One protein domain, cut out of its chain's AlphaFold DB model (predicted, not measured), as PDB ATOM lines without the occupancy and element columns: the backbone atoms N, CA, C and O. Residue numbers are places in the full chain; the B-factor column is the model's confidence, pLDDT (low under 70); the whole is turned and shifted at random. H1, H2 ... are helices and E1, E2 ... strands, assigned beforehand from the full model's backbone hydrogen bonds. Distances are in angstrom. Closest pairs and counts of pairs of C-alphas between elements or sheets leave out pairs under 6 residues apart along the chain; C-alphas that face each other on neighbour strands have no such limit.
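Overview. This is residues 40 to 107 of the 110 residues of an uncharacterized protein of marine sediment metagenome (UniProt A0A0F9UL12). The domain is one strongly twisted sheet of five antiparallel strands with a single helix, H1, over one face, running along the strands; the other face is bare. A long link leads from the edge strand E2 to H1, and its residues 54 to 60 stick out from the body. The printed part has 68 residues with one named helix and five named strands, in the order E1, E2, H1, E3, E4, E5, and its class is mixed, helices and strands. The sheet's order is E2, E1, E3, E4, E5. The whole is compact, with a radius of gyration of the C-alphas of 12.1 A and spans of 32 by 27 by 20 A.

Arrangement. E1, residues 40 to 44, and E2, residues 47 to 51, form a hairpin, antiparallel at 150 degrees, with N 49 and O 42 at 2.9 A. On the other side of E1 is E3, residues 79 to 84, antiparallel at 161 degrees, with N 41 and O 82 at 2.9 A. E3, E4, residues 89 to 96, and E5, residues 99 to 106, make a meander, each strand the antiparallel neighbour of the one before. N 90 and O 83 of E4 and E3 are 2.8 A apart, and N 95 and O 99 of E4 and E5 are 2.8 A apart. E2 and E5 are the edge strands and are apart. H1, residues 64 to 73, is on the sheet at a height of 8.0 A, making two layers, a helix on one face of a sheet. It lies over E3 and runs along the strands, at 15 degrees to E3 on the local plane. The closest C-alphas of H1 and E3 are those of Ala 71 and Trp 79, 6.7 A apart. H1 and E4 are near each other. E2, H1 and E3 form a split strand-helix-strand unit, two strands running the same way with E1 between them, and its crossover is right-handed. In H1, 5 of 6 O i to N i+4 pairs are within hydrogen-bond range.

Along the chain. E1 begins at C-alpha 40, (-141.292, -28.645, 45.703), and is 14.1 A long; E2 is 11.3 A long. H1 begins at C-alpha 64, (-151.603, -31.966, 49.787), and is 14.6 A long. E3 is 16.5 A, E4 22.4 A and E5 21.1 A long. E5 ends at C-alpha 106, (-143.666, -23.474, 32.920).

Size, cuts and confidence. The two C-alphas farthest apart are those of Lys 73 and Leu 87, 33.8 A. The link from E2 to H1, 12 residues, is long; the other links are tight. The printed part has no cut. Its mean pLDDT is 95.7, and no printed residue is under 70.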
ATOM      1  N   ALA A  40    -139.894 -28.639  45.305       97.50
ATOM      2  CA  ALA A  40    -141.292 -28.645  45.703       97.50
ATOM      3  C   ALA A  40    -141.437 -27.954  47.059       97.50
ATOM      4  O   ALA A  40    -140.638 -28.170  47.967       97.50
ATOM      5  N   GLY A  41    -142.453 -27.112  47.209       97.75
ATOM      6  CA  GLY A  41    -142.615 -26.319  48.418       97.75
ATOM      7  C   GLY A  41    -144.025 -25.792  48.597       97.75
ATOM      8  O   GLY A  41    -144.829 -25.759  47.662       97.75
ATOM      9  N   VAL A  42    -144.316 -25.383  49.829       98.38
ATOM     10  CA  VAL A  42    -145.590 -24.770  50.207       98.38
ATOM     11  C   VAL A  42    -145.313 -23.443  50.883       98.38
ATOM     12  O   VAL A  42    -144.467 -23.359  51.777       98.38
ATOM     13  N   SER A  43    -146.043 -22.413  50.471       97.94
ATOM     14  CA  SER A  43    -145.969 -21.082  51.058       97.94
ATOM     15  C   SER A  43    -147.312 -20.644  51.635       97.94
ATOM     16  O   SER A  43    -148.389 -21.066  51.201       97.94
ATOM     17  N   LYS A  44    -147.230 -19.783  52.647       96.56
ATOM     18  CA  LYS A  44    -148.345 -19.123  53.311       96.56
ATOM     19  C   LYS A  44    -148.087 -17.622  53.301       96.56
ATOM     20  O   LYS A  44    -147.153 -17.150  53.936       96.56
ATOM     21  N   GLY A  45    -148.905 -16.865  52.578       93.62
ATOM     22  CA  GLY A  45    -148.735 -15.415  52.444       93.62
ATOM     23  C   GLY A  45    -147.377 -15.015  51.854       93.62
ATOM     24  O   GLY A  45    -146.864 -13.957  52.192       93.62
ATOM     25  N   GLY A  46    -146.784 -15.875  51.020       92.56
ATOM     26  CA  GLY A  46    -145.444 -15.688  50.456       92.56
ATOM     27  C   GLY A  46    -144.297 -16.216  51.325       92.56
ATOM     28  O   GLY A  46    -143.188 -16.360  50.823       92.56
ATOM     29  N   GLU A  47    -144.539 -16.571  52.589       95.62
ATOM     30  CA  GLU A  47    -143.531 -17.198  53.447       95.62
ATOM     31  C   GLU A  47    -143.511 -18.711  53.230       95.62
ATOM     32  O   GLU A  47    -144.550 -19.371  53.277       95.62
ATOM     33  N   GLN A  48    -142.332 -19.284  53.000       96.31
ATOM     34  CA  GLN A  48    -142.189 -20.722  52.826       96.31
ATOM     35  C   GLN A  48    -142.372 -21.452  54.163       96.31
ATOM     36  O   GLN A  48    -141.591 -21.271  55.092       96.31
ATOM     37  N   VAL A  49    -143.390 -22.310  54.247       97.44
ATOM     38  CA  VAL A  49    -143.692 -23.098  55.455       97.44
ATOM     39  C   VAL A  49    -143.179 -24.529  55.366       97.44
ATOM     40  O   VAL A  49    -143.065 -25.208  56.386       97.44
ATOM     41  N   TRP A  50    -142.901 -25.007  54.153       97.81
ATOM     42  CA  TRP A  50    -142.359 -26.336  53.914       97.81
ATOM     43  C   TRP A  50    -141.618 -26.407  52.574       97.81
ATOM     44  O   TRP A  50    -141.963 -25.708  51.615       97.81
ATOM     45  N   THR A  51    -140.615 -27.280  52.510       97.06
ATOM     46  CA  THR A  51    -139.874 -27.628  51.297       97.06
ATOM     47  C   THR A  51    -139.596 -29.118  51.272       97.06
ATOM     48  O   THR A  51    -139.350 -29.712  52.321       97.06
ATOM     49  N   GLU A  52    -139.583 -29.695  50.077       95.38
ATOM     50  CA  GLU A  52    -139.067 -31.037  49.846       95.38
ATOM     51  C   GLU A  52    -137.590 -31.086  50.238       95.38
ATOM     52  O   GLU A  52    -136.799 -30.218  49.856       95.38
ATOM     53  N   ASN A  53    -137.231 -32.108  51.011       91.81
ATOM     54  CA  ASN A  53    -135.859 -32.422  51.364       91.81
ATOM     55  C   ASN A  53    -135.440 -33.690  50.617       91.81
ATOM     56  O   ASN A  53    -136.027 -34.750  50.815       91.81
ATOM     57  N   GLY A  54    -134.395 -33.596  49.792       83.88
ATOM     58  CA  GLY A  54    -133.924 -34.715  48.968       83.88
ATOM     59  C   GLY A  54    -133.396 -35.929  49.745       83.88
ATOM     60  O   GLY A  54    -133.126 -36.956  49.132       83.88
ATOM     61  N   ASN A  55    -133.240 -35.832  51.070       87.50
ATOM     62  CA  ASN A  55    -132.843 -36.953  51.928       87.50
ATOM     63  C   ASN A  55    -134.028 -37.763  52.484       87.50
ATOM     64  O   ASN A  55    -133.808 -38.792  53.116       87.50
ATOM     65  N   GLU A  56    -135.262 -37.288  52.320       89.25
ATOM     66  CA  GLU A  56    -136.462 -37.968  52.813       89.25
ATOM     67  C   GLU A  56    -136.986 -38.975  51.779       89.25
ATOM     68  O   GLU A  56    -136.905 -38.760  50.566       89.25
ATOM     69  N   GLU A  57    -137.555 -40.088  52.245       91.38
ATOM     70  CA  GLU A  57    -138.133 -41.077  51.343       91.38
ATOM     71  C   GLU A  57    -139.478 -40.607  50.777       91.38
ATOM     72  O   GLU A  57    -140.274 -39.924  51.425       91.38
ATOM     73  N   TRP A  58    -139.802 -41.070  49.566       89.75
ATOM     74  CA  TRP A  58    -141.093 -40.792  48.929       89.75
ATOM     75  C   TRP A  58    -142.294 -41.156  49.814       89.75
ATOM     76  O   TRP A  58    -143.338 -40.503  49.755       89.75
ATOM     77  N   ALA A  59    -142.176 -42.217  50.618       91.62
ATOM     78  CA  ALA A  59    -143.241 -42.663  51.508       91.62
ATOM     79  C   ALA A  59    -143.602 -41.604  52.561       91.62
ATOM     80  O   ALA A  59    -144.796 -41.438  52.836       91.62
ATOM     81  N   ASP A  60    -142.598 -40.867  53.041       93.00
ATOM     82  CA  ASP A  60    -142.687 -39.877  54.118       93.00
ATOM     83  C   ASP A  60    -143.090 -38.483  53.621       93.00
ATOM     84  O   ASP A  60    -143.526 -37.638  54.406       93.00
ATOM     85  N   MET A  61    -143.023 -38.253  52.304       95.56
ATOM     86  CA  MET A  61    -143.440 -36.993  51.697       95.56
ATOM     87  C   MET A  61    -144.890 -36.641  52.053       95.56
ATOM     88  O   MET A  61    -145.808 -37.450  51.834       95.56
ATOM     89  N   PRO A  62    -145.149 -35.408  52.524       97.00
ATOM     90  CA  PRO A  62    -146.489 -34.982  52.871       97.00
ATOM     91  C   PRO A  62    -147.381 -34.927  51.633       97.00
ATOM     92  O   PRO A  62    -146.989 -34.533  50.530       97.00
ATOM     93  N   THR A  63    -148.642 -35.297  51.830       98.19
ATOM     94  CA  THR A  63    -149.677 -35.098  50.814       98.19
ATOM     95  C   THR A  63    -150.232 -33.682  50.881       98.19
ATOM     96  O   THR A  63    -150.166 -33.024  51.922       98.19
ATOM     97  N   LEU A  64    -150.871 -33.230  49.802       98.25
ATOM     98  CA  LEU A  64    -151.603 -31.966  49.787       98.25
ATOM     99  C   LEU A  64    -152.615 -31.865  50.942       98.25
ATOM    100  O   LEU A  64    -152.823 -30.781  51.475       98.25
ATOM    101  N   MET A  65    -153.217 -32.983  51.364       98.38
ATOM    102  CA  MET A  65    -154.147 -33.017  52.497       98.38
ATOM    103  C   MET A  65    -153.522 -32.483  53.795       98.38
ATOM    104  O   MET A  65    -154.211 -31.834  54.583       98.38
ATOM    105  N   THR A  66    -152.226 -32.718  54.020       98.00
ATOM    106  CA  THR A  66    -151.503 -32.178  55.180       98.00
ATOM    107  C   THR A  66    -151.570 -30.651  55.178       98.00
ATOM    108  O   THR A  66    -152.009 -30.045  56.158       98.00
ATOM    109  N   PHE A  67    -151.246 -30.032  54.042       98.19
ATOM    110  CA  PHE A  67    -151.254 -28.579  53.877       98.19
ATOM    111  C   PHE A  67    -152.668 -27.995  53.799       98.19
ATOM    112  O   PHE A  67    -152.918 -26.937  54.365       98.19
ATOM    113  N   GLU A  68    -153.635 -28.697  53.200       98.38
ATOM    114  CA  GLU A  68    -155.050 -28.299  53.243       98.38
ATOM    115  C   GLU A  68    -155.552 -28.212  54.687       98.38
ATOM    116  O   GLU A  68    -156.257 -27.270  55.042       98.38
ATOM    117  N   ASN A  69    -155.181 -29.160  55.550       98.06
ATOM    118  CA  ASN A  69    -155.582 -29.125  56.955       98.06
ATOM    119  C   ASN A  69    -154.948 -27.958  57.725       98.06
ATOM    120  O   ASN A  69    -155.591 -27.428  58.633       98.06
ATOM    121  N   MET A  70    -153.733 -27.536  57.361       97.31
ATOM    122  CA  MET A  70    -153.119 -26.312  57.890       97.31
ATOM    123  C   MET A  70    -153.864 -25.073  57.381       97.31
ATOM    124  O   MET A  70    -154.348 -24.275  58.180       97.31
ATOM    125  N   ALA A  71    -154.073 -24.974  56.068       96.69
ATOM    126  CA  ALA A  71    -154.749 -23.851  55.428       96.69
ATOM    127  C   ALA A  71    -156.215 -23.684  55.855       96.69
ATOM    128  O   ALA A  71    -156.756 -22.583  55.867       96.69
ATOM    129  N   ARG A  72    -156.887 -24.768  56.253       96.12
ATOM    130  CA  ARG A  72    -158.240 -24.708  56.830       96.12
ATOM    131  C   ARG A  72    -158.288 -24.030  58.192       96.12
ATOM    132  O   ARG A  72    -159.328 -23.472  58.528       96.12
ATOM    133  N   LYS A  73    -157.211 -24.126  58.973       95.62
ATOM    134  CA  LYS A  73    -157.080 -23.445  60.268       95.62
ATOM    135  C   LYS A  73    -156.670 -21.983  60.096       95.62
ATOM    136  O   LYS A  73    -156.811 -21.217  61.039       95.62
ATOM    137  N   ASP A  74    -156.206 -21.616  58.903       93.38
ATOM    138  CA  ASP A  74    -155.732 -20.277  58.576       93.38
ATOM    139  C   ASP A  74    -156.248 -19.806  57.195       93.38
ATOM    140  O   ASP A  74    -155.492 -19.738  56.218       93.38
ATOM    141  N   PRO A  75    -157.565 -19.539  57.078       90.81
ATOM    142  CA  PRO A  75    -158.210 -19.215  55.804       90.81
ATOM    143  C   PRO A  75    -157.916 -17.794  55.295       90.81
ATOM    144  O   PRO A  75    -158.222 -17.486  54.141       90.81
ATOM    145  N   ASP A  76    -157.345 -16.932  56.138       91.31
ATOM    146  CA  ASP A  76    -157.124 -15.513  55.844       91.31
ATOM    147  C   ASP A  76    -155.763 -15.220  55.195       91.31
ATOM    148  O   ASP A  76    -155.455 -14.059  54.925       91.31
ATOM    149  N   HIS A  77    -155.002 -16.261  54.845       94.06
ATOM    150  CA  HIS A  77    -153.755 -16.173  54.080       94.06
ATOM    151  C   HIS A  77    -153.873 -16.835  52.700       94.06
ATOM    152  O   HIS A  77    -154.638 -17.787  52.519       94.06
ATOM    153  N   SER A  78    -153.077 -16.357  51.733       95.75
ATOM    154  CA  SER A  78    -152.852 -17.093  50.480       95.75
ATOM    155  C   SER A  78    -152.050 -18.345  50.800       95.75
ATOM    156  O   SER A  78    -151.072 -18.270  51.541       95.75
ATOM    157  N   TRP A  79    -152.451 -19.477  50.239       97.94
ATOM    158  CA  TRP A  79    -151.699 -20.721  50.331       97.94
ATOM    159  C   TRP A  79    -151.384 -21.201  48.931       97.94
ATOM    160  O   TRP A  79    -152.293 -21.350  48.106       97.94
ATOM    161  N   GLU A  80    -150.106 -21.457  48.684       98.31
ATOM    162  CA  GLU A  80    -149.602 -21.845  47.376       98.31
ATOM    163  C   GLU A  80    -148.703 -23.072  47.490       98.31
ATOM    164  O   GLU A  80    -147.989 -23.265  48.472       98.31
ATOM    165  N   VAL A  81    -148.776 -23.927  46.475       98.50
ATOM    166  CA  VAL A  81    -147.899 -25.081  46.283       98.50
ATOM    167  C   VAL A  81    -147.143 -24.845  44.992       98.50
ATOM    168  O   VAL A  81    -147.773 -24.643  43.954       98.50
ATOM    169  N   VAL A  82    -145.820 -24.917  45.048       98.19
ATOM    170  CA  VAL A  82    -144.945 -24.837  43.878       98.19
ATOM    171  C   VAL A  82    -144.286 -26.194  43.689       98.19
ATOM    172  O   VAL A  82    -143.772 -26.775  44.641       98.19
ATOM    173  N   MET A  83    -144.308 -26.699  42.463       97.56
ATOM    174  CA  MET A  83    -143.572 -27.884  42.031       97.56
ATOM    175  C   MET A  83    -142.825 -27.516  40.755       97.56
ATOM    176  O   MET A  83    -143.440 -27.371  39.707       97.56
ATOM    177  N   HIS A  84    -141.514 -27.340  40.842       97.31
ATOM    178  CA  HIS A  84    -140.643 -26.947  39.745       97.31
ATOM    179  C   HIS A  84    -139.599 -28.043  39.514       97.31
ATOM    180  O   HIS A  84    -138.582 -28.117  40.205       97.31
ATOM    181  N   GLY A  85    -139.914 -28.936  38.578       96.06
ATOM    182  CA  GLY A  85    -139.046 -30.024  38.150       96.06
ATOM    183  C   GLY A  85    -138.321 -29.702  36.839       96.06
ATOM    184  O   GLY A  85    -138.457 -28.602  36.303       96.06
ATOM    185  N   PRO A  86    -137.572 -30.666  36.277       95.12
ATOM    186  CA  PRO A  86    -136.710 -30.413  35.124       95.12
ATOM    187  C   PRO A  86    -137.500 -30.173  33.839       95.12
ATOM    188  O   PRO A  86    -137.110 -29.338  33.042       95.12
ATOM    189  N   LEU A  87    -138.611 -30.895  33.655       95.06
ATOM    190  CA  LEU A  87    -139.392 -30.912  32.406       95.06
ATOM    191  C   LEU A  87    -140.748 -30.202  32.511       95.06
ATOM    192  O   LEU A  87    -141.520 -30.189  31.551       95.06
ATOM    193  N   HIS A  88    -141.101 -29.719  33.702       94.94
ATOM    194  CA  HIS A  88    -142.295 -28.916  33.928       94.94
ATOM    195  C   HIS A  88    -142.226 -28.218  35.288       94.94
ATOM    196  O   HIS A  88    -141.661 -28.743  36.251       94.94
ATOM    197  N   GLY A  89    -142.895 -27.074  35.386       96.50
ATOM    198  CA  GLY A  89    -143.188 -26.406  36.647       96.50
ATOM    199  C   GLY A  89    -144.656 -26.038  36.757       96.50
ATOM    200  O   GLY A  89    -145.321 -25.789  35.753       96.50
ATOM    201  N   GLU A  90    -145.179 -26.052  37.974       97.50
ATOM    202  CA  GLU A  90    -146.588 -25.853  38.281       97.50
ATOM    203  C   GLU A  90    -146.734 -25.115  39.614       97.50
ATOM    204  O   GLU A  90    -146.157 -25.530  40.624       97.50
ATOM    205  N   THR A  91    -147.571 -24.079  39.635       98.12
ATOM    206  CA  THR A  91    -147.963 -23.387  40.868       98.12
ATOM    207  C   THR A  91    -149.468 -23.493  41.051       98.12
ATOM    208  O   THR A  91    -150.246 -23.159  40.154       98.12
ATOM    209  N   TYR A  92    -149.894 -23.945  42.228       98.19
ATOM    210  CA  TYR A  92    -151.297 -24.078  42.602       98.19
ATOM    211  C   TYR A  92    -151.631 -23.130  43.742       98.19
ATOM    212  O   TYR A  92    -150.898 -23.081  44.722       98.19
ATOM    213  N   GLN A  93    -152.780 -22.460  43.664       97.88
ATOM    214  CA  GLN A  93    -153.308 -21.642  44.754       97.88
ATOM    215  C   GLN A  93    -154.544 -22.301  45.361       97.88
ATOM    216  O   GLN A  93    -155.425 -22.805  44.651       97.88
ATOM    217  N   ARG A  94    -154.656 -22.257  46.686       97.12
ATOM    218  CA  ARG A  94    -155.878 -22.638  47.387       97.12
ATOM    219  C   ARG A  94    -156.950 -21.558  47.231       97.12
ATOM    220  O   ARG A  94    -156.758 -20.429  47.654       97.12
ATOM    221  N   GLN A  95    -158.119 -21.911  46.697       95.06
ATOM    222  CA  GLN A  95    -159.232 -20.973  46.451       95.06
ATOM    223  C   GLN A  95    -160.547 -21.342  47.150       95.06
ATOM    224  O   GLN A  95    -161.583 -20.699  46.948       95.06
ATOM    225  N   GLY A  96    -160.504 -22.358  48.005       93.00
ATOM    226  CA  GLY A  96    -161.624 -22.822  48.807       93.00
ATOM    227  C   GLY A  96    -161.278 -24.122  49.521       93.00
ATOM    228  O   GLY A  96    -160.171 -24.646  49.391       93.00
ATOM    229  N   ARG A  97    -162.238 -24.665  50.273       95.06
ATOM    230  CA  ARG A  97    -162.058 -25.952  50.952       95.06
ATOM    231  C   ARG A  97    -161.808 -27.053  49.927       95.06
ATOM    232  O   ARG A  97    -162.636 -27.260  49.043       95.06
ATOM    233  N   ASN A  98    -160.695 -27.765  50.080       96.06
ATOM    234  CA  ASN A  98    -160.244 -28.811  49.162       96.06
ATOM    235  C   ASN A  98    -160.148 -28.354  47.688       96.06
ATOM    236  O   ASN A  98    -160.272 -29.176  46.777       96.06
ATOM    237  N   LEU A  99    -159.964 -27.055  47.434       95.44
ATOM    238  CA  LEU A  99    -159.919 -26.498  46.086       95.44
ATOM    239  C   LEU A  99    -158.570 -25.824  45.862       95.44
ATOM    240  O   LEU A  99    -158.381 -24.670  46.237       95.44
ATOM    241  N   TRP A 100    -157.662 -26.565  45.232       97.44
ATOM    242  CA  TRP A 100    -156.348 -26.093  44.809       97.44
ATOM    243  C   TRP A 100    -156.307 -26.111  43.296       97.44
ATOM    244  O   TRP A 100    -156.477 -27.171  42.691       97.44
ATOM    245  N   VAL A 101    -156.146 -24.940  42.700       96.69
ATOM    246  CA  VAL A 101    -156.251 -24.735  41.255       96.69
ATOM    247  C   VAL A 101    -154.917 -24.270  40.704       96.69
ATOM    248  O   VAL A 101    -154.217 -23.501  41.359       96.69
ATOM    249  N   LEU A 102    -154.561 -24.768  39.524       97.31
ATOM    250  CA  LEU A 102    -153.339 -24.371  38.833       97.31
ATOM    251  C   LEU A 102    -153.456 -22.905  38.407       97.31
ATOM    252  O   LEU A 102    -154.441 -22.537  37.770       97.31
ATOM    253  N   ILE A 103    -152.473 -22.085  38.757       97.25
ATOM    254  CA  ILE A 103    -152.421 -20.654  38.418       97.25
ATOM    255  C   ILE A 103    -151.243 -20.314  37.503       97.25
ATOM    256  O   ILE A 103    -151.309 -19.336  36.768       97.25
ATOM    257  N   GLU A 104    -150.206 -21.151  37.492       96.94
ATOM    258  CA  GLU A 104    -149.028 -20.974  36.645       96.94
ATOM    259  C   GLU A 104    -148.480 -22.332  36.207       96.94
ATOM    260  O   GLU A 104    -148.546 -23.308  36.960       96.94
ATOM    261  N   LYS A 105    -147.934 -22.386  34.989       96.56
ATOM    262  CA  LYS A 105    -147.197 -23.528  34.454       96.56
ATOM    263  C   LYS A 105    -145.996 -23.035  33.643       96.56
ATOM    264  O   LYS A 105    -146.139 -22.063  32.904       96.56
ATOM    265  N   ASN A 106    -144.863 -23.724  33.732       95.56
ATOM    266  CA  ASN A 106    -143.666 -23.474  32.920       95.56
ATOM    267  C   ASN A 106    -143.032 -24.793  32.422       95.56
ATOM    268  O   ASN A 106    -143.509 -25.881  32.759       95.56
ATOM    269  N   GLU A 107    -141.993 -24.696  31.588       95.44
ATOM    270  CA  GLU A 107    -141.308 -25.843  30.958       95.44
ATOM    271  C   GLU A 107    -140.297 -26.549  31.881       95.44
ATOM    272  O   GLU A 107    -139.684 -27.531  31.482       95.44
TER     273      GLU A 107